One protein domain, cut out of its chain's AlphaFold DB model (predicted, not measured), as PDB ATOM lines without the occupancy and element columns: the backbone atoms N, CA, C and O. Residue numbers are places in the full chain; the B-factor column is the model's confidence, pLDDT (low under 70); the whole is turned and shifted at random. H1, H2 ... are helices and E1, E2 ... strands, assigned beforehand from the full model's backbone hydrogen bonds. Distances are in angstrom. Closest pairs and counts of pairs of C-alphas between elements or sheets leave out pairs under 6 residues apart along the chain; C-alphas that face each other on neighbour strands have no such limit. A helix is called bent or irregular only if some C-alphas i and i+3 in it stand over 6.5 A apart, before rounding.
ATOM      1  N   PRO A   7     172.848 234.613  92.463       98.00
ATOM      2  CA  PRO A   7     172.760 233.554  93.467       98.00
ATOM      3  C   PRO A   7     172.428 232.207  92.817       98.00
ATOM      4  O   PRO A   7     171.611 232.139  91.898       98.00
ATOM      5  N   ALA A   8     173.040 231.134  93.309       98.44
ATOM      6  CA  ALA A   8     172.777 229.774  92.862       98.44
ATOM      7  C   ALA A   8     172.755 228.792  94.036       98.44
ATOM      8  O   ALA A   8     173.532 228.933  94.986       98.44
ATOM      9  N   ILE A   9     171.906 227.772  93.955       98.50
ATOM     10  CA  ILE A   9     171.956 226.643  94.887       98.50
ATOM     11  C   ILE A   9     172.741 225.488  94.271       98.50
ATOM     12  O   ILE A   9     172.639 225.214  93.080       98.50
ATOM     13  N   GLY A  10     173.521 224.795  95.087       98.12
ATOM     14  CA  GLY A  10     174.118 223.515  94.740       98.12
ATOM     15  C   GLY A  10     173.117 222.385  94.950       98.12
ATOM     16  O   GLY A  10     172.412 222.390  95.957       98.12
ATOM     17  N   VAL A  11     173.070 221.402  94.055       97.25
ATOM     18  CA  VAL A  11     172.310 220.161  94.268       97.25
ATOM     19  C   VAL A  11     173.235 218.970  94.097       97.25
ATOM     20  O   VAL A  11     173.829 218.766  93.034       97.25
ATOM     21  N   ILE A  12     173.337 218.180  95.163       95.62
ATOM     22  CA  ILE A  12     174.158 216.979  95.231       95.62
ATOM     23  C   ILE A  12     173.289 215.799  95.659       95.62
ATOM     24  O   ILE A  12     172.518 215.867  96.613       95.62
ATOM     25  N   ARG A  13     173.514 214.690  94.960       93.19
ATOM     26  CA  ARG A  13     173.026 213.355  95.297       93.19
ATOM     27  C   ARG A  13     174.204 212.570  95.874       93.19
ATOM     28  O   ARG A  13     175.112 212.241  95.103       93.19
ATOM     29  N   PRO A  14     174.273 212.364  97.203       91.19
ATOM     30  CA  PRO A  14     175.448 211.774  97.843       91.19
ATOM     31  C   PRO A  14     175.784 210.369  97.328       91.19
ATOM     32  O   PRO A  14     176.959 210.026  97.204       91.19
ATOM     33  N   ASP A  15     174.766 209.588  96.963       90.50
ATOM     34  CA  ASP A  15     174.888 208.235  96.414       90.50
ATOM     35  C   ASP A  15     175.664 208.192  95.084       90.50
ATOM     36  O   ASP A  15     176.373 207.223  94.799       90.50
ATOM     37  N   LEU A  16     175.614 209.275  94.301       90.19
ATOM     38  CA  LEU A  16     176.320 209.387  93.023       90.19
ATOM     39  C   LEU A  16     177.787 209.812  93.171       90.19
ATOM     40  O   LEU A  16     178.590 209.561  92.273       90.19
ATOM     41  N   LEU A  17     178.172 210.402  94.307       87.00
ATOM     42  CA  LEU A  17     179.535 210.903  94.497       87.00
ATOM     43  C   LEU A  17     180.574 209.784  94.619       87.00
ATOM     44  O   LEU A  17     181.730 210.000  94.268       87.00
ATOM     45  N   ARG A  18     180.201 208.591  95.111       84.06
ATOM     46  CA  ARG A  18     181.114 207.437  95.297       84.06
ATOM     47  C   ARG A  18     182.454 207.813  95.964       84.06
ATOM     48  O   ARG A  18     183.509 207.320  95.574       84.06
ATOM     49  N   GLY A  19     182.418 208.723  96.942       81.12
ATOM     50  CA  GLY A  19     183.601 209.216  97.663       81.12
ATOM     51  C   GLY A  19     184.417 210.301  96.948       81.12
ATOM     52  O   GLY A  19     185.444 210.724  97.473       81.12
ATOM     53  N   LYS A  20     183.988 210.780  95.775       84.75
ATOM     54  CA  LYS A  20     184.624 211.906  95.080       84.75
ATOM     55  C   LYS A  20     184.231 213.232  95.726       84.75
ATOM     56  O   LYS A  20     183.052 213.498  95.954       84.75
ATOM     57  N   GLN A  21     185.224 214.087  95.949       85.94
ATOM     58  CA  GLN A  21     185.008 215.488  96.291       85.94
ATOM     59  C   GLN A  21     184.792 216.292  95.007       85.94
ATOM     60  O   GLN A  21     185.543 216.136  94.044       85.94
ATOM     61  N   ILE A  22     183.766 217.144  94.990       92.19
ATOM     62  CA  ILE A  22     183.419 217.969  93.831       92.19
ATOM     63  C   ILE A  22     183.307 219.420  94.276       92.19
ATOM     64  O   ILE A  22     182.597 219.730  95.232       92.19
ATOM     65  N   ASP A  23     184.009 220.304  93.571       94.56
ATOM     66  CA  ASP A  23     183.935 221.742  93.797       94.56
ATOM     67  C   ASP A  23     182.816 222.353  92.948       94.56
ATOM     68  O   ASP A  23     182.987 222.656  91.766       94.56
ATOM     69  N   LEU A  24     181.649 222.546  93.563       96.12
ATOM     70  CA  LEU A  24     180.526 223.213  92.907       96.12
ATOM     71  C   LEU A  24     180.816 224.687  92.591       96.12
ATOM     72  O   LEU A  24     180.201 225.232  91.680       96.12
ATOM     73  N   THR A  25     181.720 225.353  93.315       96.38
ATOM     74  CA  THR A  25     182.049 226.767  93.063       96.38
ATOM     75  C   THR A  25     182.803 226.902  91.748       96.38
ATOM     76  O   THR A  25     182.555 227.835  90.987       96.38
ATOM     77  N   ALA A  26     183.677 225.940  91.449       96.50
ATOM     78  CA  ALA A  26     184.344 225.856  90.156       96.50
ATOM     79  C   ALA A  26     183.338 225.634  89.011       96.50
ATOM     80  O   ALA A  26     183.459 226.269  87.966       96.50
ATOM     81  N   ILE A  27     182.316 224.795  89.224       97.38
ATOM     82  CA  ILE A  27     181.253 224.536  88.234       97.38
ATOM     83  C   ILE A  27     180.351 225.763  88.043       97.38
ATOM     84  O   ILE A  27     179.965 226.077  86.922       97.38
ATOM     85  N   ALA A  28     180.036 226.476  89.127       96.81
ATOM     86  CA  ALA A  28     179.262 227.715  89.096       96.81
ATOM     87  C   ALA A  28     179.945 228.810  88.253       96.81
ATOM     88  O   ALA A  28     179.272 229.675  87.692       96.81
ATOM     89  N   GLY A  29     181.277 228.766  88.147       94.44
ATOM     90  CA  GLY A  29     182.048 229.700  87.342       94.44
ATOM     91  C   GLY A  29     181.974 231.145  87.859       94.44
ATOM     92  O   GLY A  29     181.670 231.394  89.030       94.44
ATOM     93  N   PRO A  30     182.300 232.135  87.012       94.06
ATOM     94  CA  PRO A  30     182.304 233.540  87.412       94.06
ATOM     95  C   PRO A  30     180.901 234.158  87.499       94.06
ATOM     96  O   PRO A  30     180.749 235.167  88.185       94.06
ATOM     97  N   ASP A  31     179.904 233.573  86.830       94.62
ATOM     98  CA  ASP A  31     178.557 234.144  86.682       94.62
ATOM     99  C   ASP A  31     177.679 233.931  87.919       94.62
ATOM    100  O   ASP A  31     176.781 234.734  88.206       94.62
ATOM    101  N   PHE A  32     177.959 232.868  88.675       96.75
ATOM    102  CA  PHE A  32     177.148 232.445  89.806       96.75
ATOM    103  C   PHE A  32     177.929 232.440  91.123       96.75
ATOM    104  O   PHE A  32     179.138 232.211  91.187       96.75
ATOM    105  N   ARG A  33     177.212 232.700  92.217       97.06
ATOM    106  CA  ARG A  33     177.700 232.551  93.590       97.06
ATOM    107  C   ARG A  33     176.826 231.535  94.308       97.06
ATOM    108  O   ARG A  33     175.622 231.751  94.435       97.06
ATOM    109  N   LEU A  34     177.440 230.473  94.822       97.62
ATOM    110  CA  LEU A  34     176.735 229.503  95.654       97.62
ATOM    111  C   LEU A  34     176.284 230.148  96.962       97.62
ATOM    112  O   LEU A  34     177.096 230.727  97.685       97.62
ATOM    113  N   VAL A  35     174.991 230.048  97.248       97.62
ATOM    114  CA  VAL A  35     174.374 230.582  98.475       97.62
ATOM    115  C   VAL A  35     173.875 229.483  99.403       97.62
ATOM    116  O   VAL A  35     173.810 229.684 100.611       97.62
ATOM    117  N   PHE A  36     173.587 228.300  98.860       97.19
ATOM    118  CA  PHE A  36     173.198 227.126  99.630       97.19
ATOM    119  C   PHE A  36     173.560 225.851  98.869       97.19
ATOM    120  O   PHE A  36     173.626 225.876  97.643       97.19
ATOM    121  N   THR A  37     173.795 224.737  99.563       96.69
ATOM    122  CA  THR A  37     173.968 223.419  98.926       96.69
ATOM    123  C   THR A  37     172.984 222.431  99.524       96.69
ATOM    124  O   THR A  37     172.985 222.187 100.728       96.69
ATOM    125  N   VAL A  38     172.157 221.855  98.663       94.19
ATOM    126  CA  VAL A  38     171.146 220.871  99.003       94.19
ATOM    127  C   VAL A  38     171.721 219.473  98.758       94.19
ATOM    128  O   VAL A  38     172.053 219.117  97.625       94.19
ATOM    129  N   PHE A  39     171.824 218.677  99.821       93.00
ATOM    130  CA  PHE A  39     172.151 217.253  99.744       93.00
ATOM    131  C   PHE A  39     170.855 216.454  99.862       93.00
ATOM    132  O   PHE A  39     170.205 216.494 100.906       93.00
ATOM    133  N   LEU A  40     170.459 215.763  98.794       87.25
ATOM    134  CA  LEU A  40     169.206 215.009  98.747       87.25
ATOM    135  C   LEU A  40     169.463 213.571  98.322       87.25
ATOM    136  O   LEU A  40     170.060 213.320  97.279       87.25
ATOM    137  N   ASP A  41     168.939 212.647  99.114       87.31
ATOM    138  CA  ASP A  41     168.734 211.251  98.744       87.31
ATOM    139  C   ASP A  41     167.241 210.954  98.920       87.31
ATOM    140  O   ASP A  41     166.772 210.539  99.979       87.31
ATOM    141  N   ALA A  42     166.457 211.361  97.921       89.25
ATOM    142  CA  ALA A  42     165.004 211.311  97.959       89.25
ATOM    143  C   ALA A  42     164.422 211.047  96.567       89.25
ATOM    144  O   ALA A  42     165.045 211.315  95.535       89.25
ATOM    145  N   GLY A  43     163.184 210.550  96.543       92.12
ATOM    146  CA  GLY A  43     162.438 210.359  95.303       92.12
ATOM    147  C   GLY A  43     162.181 211.680  94.550       92.12
ATOM    148  O   GLY A  43     162.196 212.753  95.162       92.12
ATOM    149  N   PRO A  44     161.884 211.628  93.235       93.69
ATOM    150  CA  PRO A  44     161.827 212.811  92.367       93.69
ATOM    151  C   PRO A  44     160.911 213.932  92.866       93.69
ATOM    152  O   PRO A  44     161.285 215.097  92.818       93.69
ATOM    153  N   MET A  45     159.734 213.599  93.401       95.56
ATOM    154  CA  MET A  45     158.773 214.601  93.869       95.56
ATOM    155  C   MET A  45     159.281 215.400  95.078       95.56
ATOM    156  O   MET A  45     159.164 216.622  95.097       95.56
ATOM    157  N   LEU A  46     159.892 214.735  96.065       95.44
ATOM    158  CA  LEU A  46     160.478 215.424  97.221       95.44
ATOM    159  C   LEU A  46     161.698 216.248  96.810       95.44
ATOM    160  O   LEU A  46     161.848 217.379  97.263       95.44
ATOM    161  N   THR A  47     162.522 215.713  95.908       95.06
ATOM    162  CA  THR A  47     163.664 216.430  95.337       95.06
ATOM    163  C   THR A  47     163.217 217.705  94.620       95.06
ATOM    164  O   THR A  47     163.771 218.772  94.871       95.06
ATOM    165  N   ALA A  48     162.172 217.631  93.793       96.62
ATOM    166  CA  ALA A  48     161.608 218.783  93.093       96.62
ATOM    167  C   ALA A  48     161.085 219.857  94.062       96.62
ATOM    168  O   ALA A  48     161.415 221.031  93.908       96.62
ATOM    169  N   LEU A  49     160.321 219.461  95.088       97.50
ATOM    170  CA  LEU A  49     159.797 220.386  96.101       97.50
ATOM    171  C   LEU A  49     160.912 221.045  96.917       97.50
ATOM    172  O   LEU A  49     160.864 222.246  97.171       97.50
ATOM    173  N   ALA A  50     161.926 220.273  97.310       96.69
ATOM    174  CA  ALA A  50     163.074 220.799  98.028       96.69
ATOM    175  C   ALA A  50     163.840 221.812  97.168       96.69
ATOM    176  O   ALA A  50     164.128 222.904  97.650       96.69
ATOM    177  N   ILE A  51     164.114 221.500  95.899       97.25
ATOM    178  CA  ILE A  51     164.768 222.439  94.980       97.25
ATOM    179  C   ILE A  51     163.930 223.709  94.819       97.25
ATOM    180  O   ILE A  51     164.462 224.797  95.010       97.25
ATOM    181  N   ALA A  52     162.628 223.589  94.543       97.88
ATOM    182  CA  ALA A  52     161.740 224.740  94.383       97.88
ATOM    183  C   ALA A  52     161.730 225.641  95.627       97.88
ATOM    184  O   ALA A  52     161.879 226.855  95.506       97.88
ATOM    185  N   ARG A  53     161.640 225.046  96.824       97.81
ATOM    186  CA  ARG A  53     161.713 225.784  98.089       97.81
ATOM    187  C   ARG A  53     163.026 226.551  98.231       97.81
ATOM    188  O   ARG A  53     162.990 227.720  98.581       97.81
ATOM    189  N   HIS A  54     164.172 225.914  97.987       98.00
ATOM    190  CA  HIS A  54     165.470 226.576  98.168       98.00
ATOM    191  C   HIS A  54     165.750 227.605  97.066       98.00
ATOM    192  O   HIS A  54     166.435 228.593  97.312       98.00
ATOM    193  N   LEU A  55     165.212 227.415  95.860       98.00
ATOM    194  CA  LEU A  55     165.260 228.443  94.824       98.00
ATOM    195  C   LEU A  55     164.520 229.710  95.269       98.00
ATOM    196  O   LEU A  55     165.069 230.800  95.131       98.00
ATOM    197  N   ASP A  56     163.327 229.563  95.846       98.00
ATOM    198  CA  ASP A  56     162.538 230.679  96.380       98.00
ATOM    199  C   ASP A  56     163.206 231.322  97.608       98.00
ATOM    200  O   ASP A  56     163.489 232.518  97.612       98.00
ATOM    201  N   GLU A  57     163.568 230.511  98.609       98.19
ATOM    202  CA  GLU A  57     164.152 230.954  99.884       98.19
ATOM    203  C   GLU A  57     165.444 231.764  99.701       98.19
ATOM    204  O   GLU A  57     165.677 232.743 100.409       98.19
ATOM    205  N   PHE A  58     166.272 231.385  98.724       97.75
ATOM    206  CA  PHE A  58     167.541 232.056  98.438       97.75
ATOM    207  C   PHE A  58     167.487 233.003  97.232       97.75
ATOM    208  O   PHE A  58     168.537 233.498  96.810       97.75
ATOM    209  N   ALA A  59     166.297 233.240  96.662       97.25
ATOM    210  CA  ALA A  59     166.104 233.982  95.413       97.25
ATOM    211  C   ALA A  59     167.091 233.544  94.311       97.25
ATOM    212  O   ALA A  59     167.646 234.364  93.572       97.25
ATOM    213  N   ALA A  60     167.378 232.241  94.251       98.19
ATOM    214  CA  ALA A  60     168.443 231.697  93.432       98.19
ATOM    215  C   ALA A  60     168.029 231.636  91.961       98.19
ATOM    216  O   ALA A  60     166.951 231.179  91.590       98.19
ATOM    217  N   ALA A  61     168.937 232.090  91.110       98.12
ATOM    218  CA  ALA A  61     168.749 232.165  89.675       98.12
ATOM    219  C   ALA A  61     169.190 230.887  88.942       98.12
ATOM    220  O   ALA A  61     168.858 230.712  87.768       98.12
ATOM    221  N   ALA A  62     169.952 230.021  89.618       98.56
ATOM    222  CA  ALA A  62     170.491 228.795  89.052       98.56
ATOM    223  C   ALA A  62     170.569 227.642  90.063       98.56
ATOM    224  O   ALA A  62     170.714 227.847  91.271       98.56
ATOM    225  N   VAL A  63     170.547 226.427  89.523       98.56
ATOM    226  CA  VAL A  63     170.925 225.179  90.184       98.56
ATOM    227  C   VAL A  63     172.251 224.710  89.597       98.56
ATOM    228  O   VAL A  63     172.345 224.459  88.399       98.56
ATOM    229  N   VAL A  64     173.271 224.566  90.436       98.56
ATOM    230  CA  VAL A  64     174.594 224.055  90.062       98.56
ATOM    231  C   VAL A  64     174.717 222.615  90.530       98.56
ATOM    232  O   VAL A  64     174.431 222.301  91.686       98.56
ATOM    233  N   THR A  65     175.156 221.723  89.652       97.44
ATOM    234  CA  THR A  65     175.253 220.303  89.982       97.44
ATOM    235  C   THR A  65     176.479 219.645  89.345       97.44
ATOM    236  O   THR A  65     176.932 220.111  88.297       97.44
ATOM    237  N   PRO A  66     177.044 218.574  89.939       96.44
ATOM    238  CA  PRO A  66     178.214 217.907  89.374       96.44
ATOM    239  C   PRO A  66     178.010 217.275  87.998       96.44
ATOM    240  O   PRO A  66     178.971 217.092  87.258       96.44
ATOM    241  N   GLY A  67     176.771 216.932  87.667       95.12
ATOM    242  CA  GLY A  67     176.404 216.230  86.447       95.12
ATOM    243  C   GLY A  67     174.889 216.147  86.322       95.12
ATOM    244  O   GLY A  67     174.166 216.329  87.306       95.12
ATOM    245  N   LEU A  68     174.390 215.903  85.111       94.81
ATOM    246  CA  LEU A  68     172.950 215.876  84.858       94.81
ATOM    247  C   LEU A  68     172.251 214.770  85.665       94.81
ATOM    248  O   LEU A  68     171.127 214.961  86.113       94.81
ATOM    249  N   GLU A  69     172.932 213.658  85.933       93.75
ATOM    250  CA  GLU A  69     172.459 212.511  86.714       93.75
ATOM    251  C   GLU A  69     171.967 212.868  88.127       93.75
ATOM    252  O   GLU A  69     171.096 212.192  88.677       93.75
ATOM    253  N   HIS A  70     172.469 213.958  88.708       94.81
ATOM    254  CA  HIS A  70     172.045 214.444  90.019       94.81
ATOM    255  C   HIS A  70     170.629 215.025  90.016       94.81
ATOM    256  O   HIS A  70     169.970 215.044  91.056       94.81
ATOM    257  N   VAL A  71     170.161 215.492  88.857       95.62
ATOM    258  CA  VAL A  71     168.860 216.147  88.688       95.62
ATOM    259  C   VAL A  71     168.037 215.550  87.550       95.62
ATOM    260  O   VAL A  71     166.941 216.036  87.311       95.62
ATOM    261  N   ASP A  72     168.504 214.500  86.863       94.56
ATOM    262  CA  ASP A  72     167.860 213.972  85.651       94.56
ATOM    263  C   ASP A  72     166.348 213.721  85.820       94.56
ATOM    264  O   ASP A  72     165.582 214.212  84.988       94.56
ATOM    265  N   PRO A  73     165.863 213.101  86.919       93.69
ATOM    266  CA  PRO A  73     164.427 212.875  87.123       93.69
ATOM    267  C   PRO A  73     163.597 214.156  87.300       93.69
ATOM    268  O   PRO A  73     162.378 214.123  87.171       93.69
ATOM    269  N   VAL A  74     164.242 215.276  87.628       96.00
ATOM    270  CA  VAL A  74     163.612 216.573  87.916       96.00
ATOM    271  C   VAL A  74     164.130 217.691  87.008       96.00
ATOM    272  O   VAL A  74     163.824 218.859  87.239       96.00
ATOM    273  N   ARG A  75     164.894 217.363  85.956       96.19
ATOM    274  CA  ARG A  75     165.593 218.346  85.108       96.19
ATOM    275  C   ARG A  75     164.641 219.355  84.475       96.19
ATOM    276  O   ARG A  75     164.989 220.522  84.375       96.19
ATOM    277  N   HIS A  76     163.433 218.910  84.120       96.25
ATOM    278  CA  HIS A  76     162.378 219.761  83.572       96.25
ATOM    279  C   HIS A  76     161.928 220.802  84.603       96.25
ATOM    280  O   HIS A  76     161.963 221.991  84.304       96.25
ATOM    281  N   VAL A  77     161.634 220.368  85.837       96.38
ATOM    282  CA  VAL A  77     161.261 221.259  86.950       96.38
ATOM    283  C   VAL A  77     162.364 222.272  87.230       96.38
ATOM    284  O   VAL A  77     162.084 223.457  87.390       96.38
ATOM    285  N   VAL A  78     163.624 221.827  87.259       97.94
ATOM    286  CA  VAL A  78     164.758 222.734  87.455       97.94
ATOM    287  C   VAL A  78     164.781 223.791  86.356       97.94
ATOM    288  O   VAL A  78     164.790 224.977  86.672       97.94
ATOM    289  N   THR A  79     164.730 223.382  85.085       98.31
ATOM    290  CA  THR A  79     164.778 224.322  83.958       98.31
ATOM    291  C   THR A  79     163.531 225.193  83.836       98.31
ATOM    292  O   THR A  79     163.618 226.265  83.256       98.31
ATOM    293  N   ASP A  80     162.381 224.823  84.395       97.88
ATOM    294  CA  ASP A  80     161.213 225.713  84.437       97.88
ATOM    295  C   ASP A  80     161.414 226.873  85.437       97.88
ATOM    296  O   ASP A  80     160.949 228.004  85.221       97.88
ATOM    297  N   LEU A  81     162.155 226.619  86.521       98.25
ATOM    298  CA  LEU A  81     162.335 227.552  87.634       98.25
ATOM    299  C   LEU A  81     163.632 228.373  87.548       98.25
ATOM    300  O   LEU A  81     163.623 229.548  87.914       98.25
ATOM    301  N   ALA A  82     164.727 227.794  87.054       98.50
ATOM    302  CA  ALA A  82     166.070 228.370  87.118       98.50
ATOM    303  C   ALA A  82     166.984 227.879  85.977       98.50
ATOM    304  O   ALA A  82     166.647 226.953  85.241       98.50
ATOM    305  N   ASP A  83     168.162 228.494  85.837       98.62
ATOM    306  CA  ASP A  83     169.221 227.964  84.971       98.62
ATOM    307  C   ASP A  83     169.797 226.673  85.595       98.62
ATOM    308  O   ASP A  83     170.079 226.636  86.791       98.62
ATOM    309  N   LEU A  84     170.010 225.612  84.817       98.56
ATOM    310  CA  LEU A  84     170.718 224.406  85.262       98.56
ATOM    311  C   LEU A  84     172.168 224.448  84.773       98.56
ATOM    312  O   LEU A  84     172.431 224.421  83.572       98.56
ATOM    313  N   VAL A  85     173.115 224.471  85.704       98.44
ATOM    314  CA  VAL A  85     174.553 224.567  85.441       98.44
ATOM    315  C   VAL A  85     175.221 223.234  85.763       98.44
ATOM    316  O   VAL A  85     175.154 222.738  86.888       98.44
ATOM    317  N   THR A  86     175.894 222.670  84.765       97.50
ATOM    318  CA  THR A  86     176.724 221.462  84.874       97.50
ATOM    319  C   THR A  86     178.142 221.779  84.392       97.50
ATOM    320  O   THR A  86     178.318 222.786  83.701       97.50
ATOM    321  N   PRO A  87     179.155 220.930  84.660       96.50
ATOM    322  CA  PRO A  87     180.502 221.142  84.121       96.50
ATOM    323  C   PRO A  87     180.530 221.238  82.592       96.50
ATOM    324  O   PRO A  87     181.361 221.942  82.025       96.50
ATOM    325  N   SER A  88     179.625 220.519  81.924       94.19
ATOM    326  CA  SER A  88     179.607 220.396  80.467       94.19
ATOM    327  C   SER A  88     178.806 221.502  79.781       94.19
ATOM    328  O   SER A  88     179.084 221.836  78.630       94.19
ATOM    329  N   ARG A  89     177.754 222.017  80.433       95.56
ATOM    330  CA  ARG A  89     176.775 222.914  79.804       95.56
ATOM    331  C   ARG A  89     175.926 223.676  80.820       95.56
ATOM    332  O   ARG A  89     175.573 223.141  81.873       95.56
ATOM    333  N   VAL A  90     175.509 224.880  80.424       97.56
ATOM    334  CA  VAL A  90     174.407 225.626  81.046       97.56
ATOM    335  C   VAL A  90     173.135 225.432  80.220       97.56
ATOM    336  O   VAL A  90     173.125 225.665  79.007       97.56
ATOM    337  N   TYR A  91     172.062 225.004  80.875       97.94
ATOM    338  CA  TYR A  91     170.719 224.916  80.316       97.94
ATOM    339  C   TYR A  91     169.911 226.089  80.878       97.94
ATOM    340  O   TYR A  91     169.660 226.118  82.083       97.94
ATOM    341  N   PRO A  92     169.546 227.083  80.055       98.00
ATOM    342  CA  PRO A  92     168.869 228.271  80.553       98.00
ATOM    343  C   PRO A  92     167.473 227.939  81.079       98.00
ATOM    344  O   PRO A  92     166.840 226.971  80.649       98.00
TER     345      PRO A  92
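This is residues 7 to 92 of the 103 residues of an uncharacterized protein of Nocardia farcinica (strain IFM 10152) (UniProt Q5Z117). A sheet of four parallel strands, twisted by 79 degrees from edge to edge, has helices H3 and H4 side by side over one face and short H2 on the other. Tiny H1 lies off the sheet. The 86 printed residues hold, along the chain, E1 H1 H2 E2 H3 E3 H4 E4; the sheet's order is E2 E1 E3 E4, the class mixed. The whole is compact, radius of gyration of the C-alphas 11.4 A, spans 28 by 26 by 20 A.

E1, residues 7 to 12, is parallel to edge strand E2, residues 32 to 39, with N 10 and O 36 2.8 A apart. Between them, H1, residues 14 to 17, is apart from H2, residues 24 to 28; H2's height over the sheet is 8.0 A. E2 bends by 67 degrees at residue 35. H3, residues 44 to 57, on the opposite face from H2, lies over E1, closest C-alphas Ile 9 and Leu 55, 6.9 A. E3, residues 62 to 64, is parallel to E1: N 9 and O 62, 2.9 A. H4, residues 72 to 81, is irregular, C-alphas 73 and 76 being 8.0 A apart; it touches H3, closest C-alphas Pro 44 and Pro 73, 5.9 A, at a shallow tilt of 31 degrees, the same way. Edge strand E4, residues 83 to 85, is parallel to E3: N 63 and O 83, 2.8 A. E3, H4, E4 form a strand-helix-strand unit, parallel neighbour strands with a helix between, its crossover right-handed. O i to N i+4 pairs are within hydrogen-bond range throughout H2 and H3, and in 4 of 6 in H4; H1 is too short for one.

E1 begins at C-alpha 7 (172.760, 233.554, 93.467) and measures 16.7 A, E2 18.8 A, H3 19.8 A, H4 14.8 A. E4 ends at C-alpha 85 (174.553, 224.567, 85.441).

The farthest C-alphas, Pro 30 and Gly 43, are 31.5 A apart. The printed part has no cut, no link is long, and no printed residue is under 70 in pLDDT.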